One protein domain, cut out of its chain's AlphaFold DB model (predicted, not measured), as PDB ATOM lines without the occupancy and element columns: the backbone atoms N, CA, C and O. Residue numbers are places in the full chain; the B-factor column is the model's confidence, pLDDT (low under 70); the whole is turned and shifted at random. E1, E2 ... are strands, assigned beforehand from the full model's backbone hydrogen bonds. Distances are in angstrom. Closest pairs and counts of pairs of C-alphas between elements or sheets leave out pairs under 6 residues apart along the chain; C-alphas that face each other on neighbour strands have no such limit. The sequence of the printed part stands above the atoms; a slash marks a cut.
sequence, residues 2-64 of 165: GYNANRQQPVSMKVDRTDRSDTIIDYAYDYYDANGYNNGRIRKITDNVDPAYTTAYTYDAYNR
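What this domain is: This is residues 2 to 64 of the 165 residues of an uncharacterized protein of Acidobacteria bacterium (UniProt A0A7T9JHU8). With little regular structure, this is one twisted sheet of four strands side by side, E1-E2-E3-E4, an antiparallel meander, each strand the neighbour of the one before; residues 2 to 3 pair antiparallel with E1. The printed part has 63 residues, 24 in named strands, and no named helix: all strand. It is loose, with a radius of gyration of the C-alphas of 13.7 A, and elongated, spanning 45 by 28 by 18 A.

Where its parts are: Find C-alpha 10 at (174.128, 190.402, 157.980), where E1, residues 10 to 16, begins, 17.7 A long. E2, 23 to 30, runs 20.3 A; E3, 44 to 47, 9.5 A; E4, 55 to 59, 13.4 A, to C-alpha 59 at (182.550, 200.064, 172.522).

How they stand to each other: In hairpin E1-E2, look at N 13 and O 27, 2.9 A; in E2-E3, N 28 and O 46, 3.0 A; in E3-E4, N 45 and O 55, 2.9 A. E1 and E4 are edge strands, apart.

The domain as a whole: The C-alphas of Asp 19 and Ala 61 are farthest apart, 45.7 A. The printed part has no cut; link E2 to E3 is long, 13 residues. No printed residue is under 70 in pLDDT.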
ATOM      1  N   GLY A   2     174.478 188.584 152.299       92.81
ATOM      2  CA  GLY A   2     174.746 187.345 153.030       92.81
ATOM      3  C   GLY A   2     174.330 187.464 154.494       92.81
ATOM      4  O   GLY A   2     174.446 188.540 155.079       92.81
ATOM      5  N   TYR A   3     173.899 186.355 155.100       96.06
ATOM      6  CA  TYR A   3     173.544 186.285 156.522       96.06
ATOM      7  C   TYR A   3     174.217 185.101 157.218       96.06
ATOM      8  O   TYR A   3     174.439 184.051 156.615       96.06
ATOM      9  N   ASN A   4     174.499 185.253 158.510       93.06
ATOM     10  CA  ASN A   4     174.888 184.145 159.371       93.06
ATOM     11  C   ASN A   4     173.674 183.232 159.608       93.06
ATOM     12  O   ASN A   4     172.662 183.688 160.137       93.06
ATOM     13  N   ALA A   5     173.789 181.946 159.272       84.44
ATOM     14  CA  ALA A   5     172.676 180.998 159.352       84.44
ATOM     15  C   ALA A   5     172.118 180.799 160.777       84.44
ATOM     16  O   ALA A   5     170.925 180.569 160.938       84.44
ATOM     17  N   ASN A   6     172.956 180.938 161.809       91.56
ATOM     18  CA  ASN A   6     172.570 180.683 163.200       91.56
ATOM     19  C   ASN A   6     172.059 181.937 163.922       91.56
ATOM     20  O   ASN A   6     171.284 181.834 164.867       91.56
ATOM     21  N   ARG A   7     172.522 183.126 163.512       91.88
ATOM     22  CA  ARG A   7     172.220 184.403 164.187       91.88
ATOM     23  C   ARG A   7     171.368 185.361 163.360       91.88
ATOM     24  O   ARG A   7     170.991 186.405 163.877       91.88
ATOM     25  N   GLN A   8     171.117 185.045 162.088       92.94
ATOM     26  CA  GLN A   8     170.425 185.915 161.124       92.94
ATOM     27  C   GLN A   8     171.032 187.330 161.045       92.94
ATOM     28  O   GLN A   8     170.366 188.303 160.707       92.94
ATOM     29  N   GLN A   9     172.327 187.448 161.348       94.06
ATOM     30  CA  GLN A   9     173.075 188.700 161.277       94.06
ATOM     31  C   GLN A   9     173.602 188.903 159.853       94.06
ATOM     32  O   GLN A   9     174.132 187.941 159.291       94.06
ATOM     33  N   PRO A  10     173.503 190.109 159.265       95.69
ATOM     34  CA  PRO A  10     174.128 190.402 157.980       95.69
ATOM     35  C   PRO A  10     175.638 190.175 158.067       95.69
ATOM     36  O   PRO A  10     176.287 190.742 158.941       95.69
ATOM     37  N   VAL A  11     176.200 189.365 157.173       96.81
ATOM     38  CA  VAL A  11     177.656 189.121 157.098       96.81
ATOM     39  C   VAL A  11     178.290 189.777 155.883       96.81
ATOM     40  O   VAL A  11     179.486 190.055 155.902       96.81
ATOM     41  N   SER A  12     177.498 190.094 154.854       96.88
ATOM     42  CA  SER A  12     177.990 190.845 153.703       96.88
ATOM     43  C   SER A  12     176.906 191.606 152.947       96.88
ATOM     44  O   SER A  12     175.746 191.178 152.864       96.88
ATOM     45  N   MET A  13     177.320 192.710 152.330       96.38
ATOM     46  CA  MET A  13     176.544 193.466 151.354       96.38
ATOM     47  C   MET A  13     177.363 193.628 150.088       96.38
ATOM     48  O   MET A  13     178.409 194.255 150.116       96.38
ATOM     49  N   LYS A  14     176.863 193.086 148.977       96.56
ATOM     50  CA  LYS A  14     177.462 193.277 147.662       96.56
ATOM     51  C   LYS A  14     176.425 193.810 146.693       96.56
ATOM     52  O   LYS A  14     175.319 193.263 146.629       96.56
ATOM     53  N   VAL A  15     176.784 194.867 145.979       96.69
ATOM     54  CA  VAL A  15     175.985 195.468 144.916       96.69
ATOM     55  C   VAL A  15     176.913 195.758 143.746       96.69
ATOM     56  O   VAL A  15     177.897 196.477 143.897       96.69
ATOM     57  N   ASP A  16     176.574 195.216 142.583       96.25
ATOM     58  CA  ASP A  16     177.241 195.509 141.319       96.25
ATOM     59  C   ASP A  16     176.418 196.520 140.514       96.25
ATOM     60  O   ASP A  16     175.207 196.668 140.727       96.25
ATOM     61  N   ARG A  17     177.052 197.205 139.558       95.69
ATOM     62  CA  ARG A  17     176.311 197.957 138.539       95.69
ATOM     63  C   ARG A  17     175.370 197.031 137.768       95.69
ATOM     64  O   ARG A  17     175.592 195.826 137.667       95.69
ATOM     65  N   THR A  18     174.322 197.603 137.179       95.62
ATOM     66  CA  THR A  18     173.309 196.845 136.425       95.62
ATOM     67  C   THR A  18     173.909 196.020 135.284       95.62
ATOM     68  O   THR A  18     173.444 194.913 135.018       95.62
ATOM     69  N   ASP A  19     174.961 196.527 134.642       95.12
ATOM     70  CA  ASP A  19     175.705 195.848 133.576       95.12
ATOM     71  C   ASP A  19     176.784 194.876 134.090       95.12
ATOM     72  O   ASP A  19     177.444 194.219 133.286       95.12
ATOM     73  N   ARG A  20     176.953 194.762 135.415       89.62
ATOM     74  CA  ARG A  20     177.990 193.970 136.100       89.62
ATOM     75  C   ARG A  20     179.425 194.328 135.701       89.62
ATOM     76  O   ARG A  20     180.324 193.511 135.870       89.62
ATOM     77  N   SER A  21     179.644 195.537 135.191       93.19
ATOM     78  CA  SER A  21     180.985 196.021 134.847       93.19
ATOM     79  C   SER A  21     181.860 196.260 136.077       93.19
ATOM     80  O   SER A  21     183.082 196.188 135.984       93.19
ATOM     81  N   ASP A  22     181.233 196.562 137.215       94.88
ATOM     82  CA  ASP A  22     181.902 197.064 138.407       94.88
ATOM     83  C   ASP A  22     181.097 196.742 139.675       94.88
ATOM     84  O   ASP A  22     179.858 196.739 139.650       94.88
ATOM     85  N   THR A  23     181.801 196.518 140.784       96.00
ATOM     86  CA  THR A  23     181.200 196.366 142.112       96.00
ATOM     87  C   THR A  23     181.183 197.727 142.800       96.00
ATOM     88  O   THR A  23     182.226 198.291 143.102       96.00
ATOM     89  N   ILE A  24     179.989 198.252 143.079       95.81
ATOM     90  CA  ILE A  24     179.831 199.583 143.688       95.81
ATOM     91  C   ILE A  24     179.824 199.541 145.217       95.81
ATOM     92  O   ILE A  24     180.131 200.539 145.861       95.81
ATOM     93  N   ILE A  25     179.442 198.404 145.801       96.62
ATOM     94  CA  ILE A  25     179.452 198.166 147.245       96.62
ATOM     95  C   ILE A  25     179.915 196.732 147.463       96.62
ATOM     96  O   ILE A  25     179.325 195.814 146.893       96.62
ATOM     97  N   ASP A  26     180.920 196.533 148.309       97.62
ATOM     98  CA  ASP A  26     181.367 195.213 148.755       97.62
ATOM     99  C   ASP A  26     181.828 195.300 150.214       97.62
ATOM    100  O   ASP A  26     182.968 195.648 150.517       97.62
ATOM    101  N   TYR A  27     180.892 195.036 151.124       98.25
ATOM    102  CA  TYR A  27     181.103 195.080 152.562       98.25
ATOM    103  C   TYR A  27     181.093 193.688 153.172       98.25
ATOM    104  O   TYR A  27     180.193 192.889 152.897       98.25
ATOM    105  N   ALA A  28     182.027 193.447 154.090       98.19
ATOM    106  CA  ALA A  28     182.004 192.313 155.009       98.19
ATOM    107  C   ALA A  28     181.904 192.808 156.460       98.19
ATOM    108  O   ALA A  28     182.658 193.691 156.873       98.19
ATOM    109  N   TYR A  29     180.982 192.228 157.230       98.00
ATOM    110  CA  TYR A  29     180.697 192.620 158.614       98.00
ATOM    111  C   TYR A  29     181.280 191.602 159.599       98.00
ATOM    112  O   TYR A  29     180.954 190.416 159.530       98.00
ATOM    113  N   ASP A  30     182.084 192.074 160.550       97.38
ATOM    114  CA  ASP A  30     182.582 191.285 161.679       97.38
ATOM    115  C   ASP A  30     181.896 191.723 162.976       97.38
ATOM    116  O   ASP A  30     181.660 192.913 163.197       97.38
ATOM    117  N   TYR A  31     181.606 190.762 163.846       97.06
ATOM    118  CA  TYR A  31     180.912 190.939 165.120       97.06
ATOM    119  C   TYR A  31     181.698 190.381 166.305       97.06
ATOM    120  O   TYR A  31     181.245 190.527 167.439       97.06
ATOM    121  N   TYR A  32     182.826 189.708 166.086       95.31
ATOM    122  CA  TYR A  32     183.553 188.988 167.130       95.31
ATOM    123  C   TYR A  32     184.652 189.867 167.737       95.31
ATOM    124  O   TYR A  32     185.307 190.633 167.035       95.31
ATOM    125  N   ASP A  33     184.817 189.824 169.061       92.62
ATOM    126  CA  ASP A  33     185.983 190.444 169.706       92.62
ATOM    127  C   ASP A  33     187.191 189.513 169.643       92.62
ATOM    128  O   ASP A  33     187.110 188.376 169.181       92.62
ATOM    129  N   ALA A  34     188.319 189.999 170.161       89.69
ATOM    130  CA  ALA A  34     189.557 189.241 170.281       89.69
ATOM    131  C   ALA A  34     189.406 187.914 171.053       89.69
ATOM    132  O   ALA A  34     190.237 187.028 170.884       89.69
ATOM    133  N   ASN A  35     188.357 187.757 171.870       93.56
ATOM    134  CA  ASN A  35     188.081 186.534 172.625       93.56
ATOM    135  C   ASN A  35     187.033 185.636 171.938       93.56
ATOM    136  O   ASN A  35     186.637 184.614 172.498       93.56
ATOM    137  N   GLY A  36     186.557 186.006 170.745       93.69
ATOM    138  CA  GLY A  36     185.558 185.243 170.002       93.69
ATOM    139  C   GLY A  36     184.124 185.398 170.522       93.69
ATOM    140  O   GLY A  36     183.259 184.599 170.152       93.69
ATOM    141  N   TYR A  37     183.821 186.411 171.341       92.94
ATOM    142  CA  TYR A  37     182.441 186.677 171.755       92.94
ATOM    143  C   TYR A  37     181.721 187.573 170.748       92.94
ATOM    144  O   TYR A  37     182.256 188.580 170.292       92.94
ATOM    145  N   ASN A  38     180.464 187.243 170.446       94.75
ATOM    146  CA  ASN A  38     179.574 188.030 169.591       94.75
ATOM    147  C   ASN A  38     178.337 188.449 170.399       94.75
ATOM    148  O   ASN A  38     177.450 187.632 170.672       94.75
ATOM    149  N   ASN A  39     178.293 189.732 170.761       93.69
ATOM    150  CA  ASN A  39     177.186 190.382 171.470       93.69
ATOM    151  C   ASN A  39     176.213 191.113 170.519       93.69
ATOM    152  O   ASN A  39     175.384 191.905 170.960       93.69
ATOM    153  N   GLY A  40     176.340 190.882 169.211       94.81
ATOM    154  CA  GLY A  40     175.506 191.481 168.174       94.81
ATOM    155  C   GLY A  40     175.909 192.869 167.697       94.81
ATOM    156  O   GLY A  40     175.242 193.407 166.815       94.81
ATOM    157  N   ARG A  41     176.996 193.449 168.214       95.75
ATOM    158  CA  ARG A  41     177.549 194.703 167.692       95.75
ATOM    159  C   ARG A  41     178.550 194.433 166.575       95.75
ATOM    160  O   ARG A  41     179.392 193.549 166.698       95.75
ATOM    161  N   ILE A  42     178.463 195.220 165.507       97.19
ATOM    162  CA  ILE A  42     179.459 195.214 164.434       97.19
ATOM    163  C   ILE A  42     180.763 195.778 165.000       97.19
ATOM    164  O   ILE A  42     180.779 196.885 165.523       97.19
ATOM    165  N   ARG A  43     181.859 195.037 164.890       97.62
ATOM    166  CA  ARG A  43     183.199 195.454 165.323       97.62
ATOM    167  C   ARG A  43     184.097 195.856 164.170       97.62
ATOM    168  O   ARG A  43     185.023 196.637 164.371       97.62
ATOM    169  N   LYS A  44     183.809 195.381 162.961       98.19
ATOM    170  CA  LYS A  44     184.503 195.820 161.754       98.19
ATOM    171  C   LYS A  44     183.571 195.781 160.555       98.19
ATOM    172  O   LYS A  44     182.795 194.841 160.403       98.19
ATOM    173  N   ILE A  45     183.683 196.789 159.703       98.50
ATOM    174  CA  ILE A  45     183.180 196.757 158.333       98.50
ATOM    175  C   ILE A  45     184.405 196.815 157.433       98.50
ATOM    176  O   ILE A  45     185.116 197.818 157.426       98.50
ATOM    177  N   THR A  46     184.676 195.730 156.719       98.56
ATOM    178  CA  THR A  46     185.680 195.725 155.653       98.56
ATOM    179  C   THR A  46     185.017 196.231 154.386       98.56
ATOM    180  O   THR A  46     184.019 195.653 153.962       98.56
ATOM    181  N   ASP A  47     185.571 197.293 153.813       98.38
ATOM    182  CA  ASP A  47     185.203 197.812 152.500       98.38
ATOM    183  C   ASP A  47     186.212 197.279 151.479       98.38
ATOM    184  O   ASP A  47     187.386 197.652 151.504       98.38
ATOM    185  N   ASN A  48     185.768 196.340 150.641       97.88
ATOM    186  CA  ASN A  48     186.611 195.722 149.616       97.88
ATOM    187  C   ASN A  48     186.686 196.569 148.334       97.88
ATOM    188  O   ASN A  48     187.521 196.273 147.480       97.88
ATOM    189  N   VAL A  49     185.830 197.591 148.191       97.44
ATOM    190  CA  VAL A  49     185.870 198.540 147.065       97.44
ATOM    191  C   VAL A  49     186.847 199.670 147.381       97.44
ATOM    192  O   VAL A  49     187.703 199.984 146.555       97.44
ATOM    193  N   ASP A  50     186.770 200.233 148.589       97.44
ATOM    194  CA  ASP A  50     187.707 201.244 149.081       97.44
ATOM    195  C   ASP A  50     188.276 200.864 150.462       97.44
ATOM    196  O   ASP A  50     187.726 201.223 151.514       97.44
ATOM    197  N   PRO A  51     189.434 200.176 150.491       97.50
ATOM    198  CA  PRO A  51     190.065 199.753 151.735       97.50
ATOM    199  C   PRO A  51     190.367 200.900 152.702       97.50
ATOM    200  O   PRO A  51     190.472 200.645 153.906       97.50
ATOM    201  N   ALA A  52     190.467 202.150 152.226       98.25
ATOM    202  CA  ALA A  52     190.741 203.288 153.093       98.25
ATOM    203  C   ALA A  52     189.601 203.573 154.090       98.25
ATOM    204  O   ALA A  52     189.832 204.181 155.144       98.25
ATOM    205  N   TYR A  53     188.392 203.091 153.786       98.19
ATOM    206  CA  TYR A  53     187.192 203.200 154.618       98.19
ATOM    207  C   TYR A  53     186.841 201.908 155.367       98.19
ATOM    208  O   TYR A  53     185.826 201.862 156.069       98.19
ATOM    209  N   THR A  54     187.706 200.885 155.322       98.69
ATOM    210  CA  THR A  54     187.591 199.735 156.228       98.69
ATOM    211  C   THR A  54     187.648 200.223 157.675       98.69
ATOM    212  O   THR A  54     188.679 200.705 158.146       98.69
ATOM    213  N   THR A  55     186.521 200.109 158.378       98.75
ATOM    214  CA  THR A  55     186.297 200.764 159.667       98.75
ATOM    215  C   THR A  55     186.217 199.739 160.790       98.75
ATOM    216  O   THR A  55     185.393 198.825 160.748       98.75
ATOM    217  N   ALA A  56     187.035 199.916 161.824       98.50
ATOM    218  CA  ALA A  56     186.933 199.213 163.097       98.50
ATOM    219  C   ALA A  56     186.142 200.047 164.117       98.50
ATOM    220  O   ALA A  56     186.291 201.270 164.180       98.50
ATOM    221  N   TYR A  57     185.333 199.376 164.933       98.50
ATOM    222  CA  TYR A  57     184.479 199.982 165.950       98.50
ATOM    223  C   TYR A  57     184.818 199.430 167.331       98.50
ATOM    224  O   TYR A  57     184.919 198.217 167.523       98.50
ATOM    225  N   THR A  58     184.945 200.323 168.308       97.81
ATOM    226  CA  THR A  58     185.115 199.953 169.716       97.81
ATOM    227  C   THR A  58     183.964 200.487 170.552       97.81
ATOM    228  O   THR A  58     183.296 201.458 170.186       97.81
ATOM    229  N   TYR A  59     183.698 199.805 171.663       97.19
ATOM    230  CA  TYR A  59     182.550 200.064 172.522       97.19
ATOM    231  C   TYR A  59     182.974 200.102 173.987       97.19
ATOM    232  O   TYR A  59     183.949 199.453 174.371       97.19
ATOM    233  N   ASP A  60     182.226 200.835 174.805       96.31
ATOM    234  CA  ASP A  60     182.352 200.773 176.260       96.31
ATOM    235  C   ASP A  60     181.605 199.566 176.861       96.31
ATOM    236  O   ASP A  60     180.929 198.801 176.166       96.31
ATOM    237  N   ALA A  61     181.700 199.411 178.184       94.50
ATOM    238  CA  ALA A  61     181.039 198.335 178.928       94.50
ATOM    239  C   ALA A  61     179.497 198.359 178.834       94.50
ATOM    240  O   ALA A  61     178.854 197.348 179.106       94.50
ATOM    241  N   TYR A  62     178.902 199.482 178.419       95.38
ATOM    242  CA  TYR A  62     177.461 199.637 178.207       95.38
ATOM    243  C   TYR A  62     177.058 199.427 176.737       95.38
ATOM    244  O   TYR A  62     175.923 199.715 176.356       95.38
ATOM    245  N   ASN A  63     177.965 198.910 175.897       95.19
ATOM    246  CA  ASN A  63     177.776 198.718 174.457       95.19
ATOM    247  C   ASN A  63     177.461 200.013 173.688       95.19
ATOM    248  O   ASN A  63     176.724 199.980 172.692       95.19
ATOM    249  N   ARG A  64     178.012 201.147 174.132       97.06
ATOM    250  CA  ARG A  64     177.955 202.429 173.415       97.06
ATOM    251  C   ARG A  64     179.247 202.626 172.633       97.06
ATOM    252  O   ARG A  64     180.314 202.247 173.106       97.06
TER     253      ARG A  64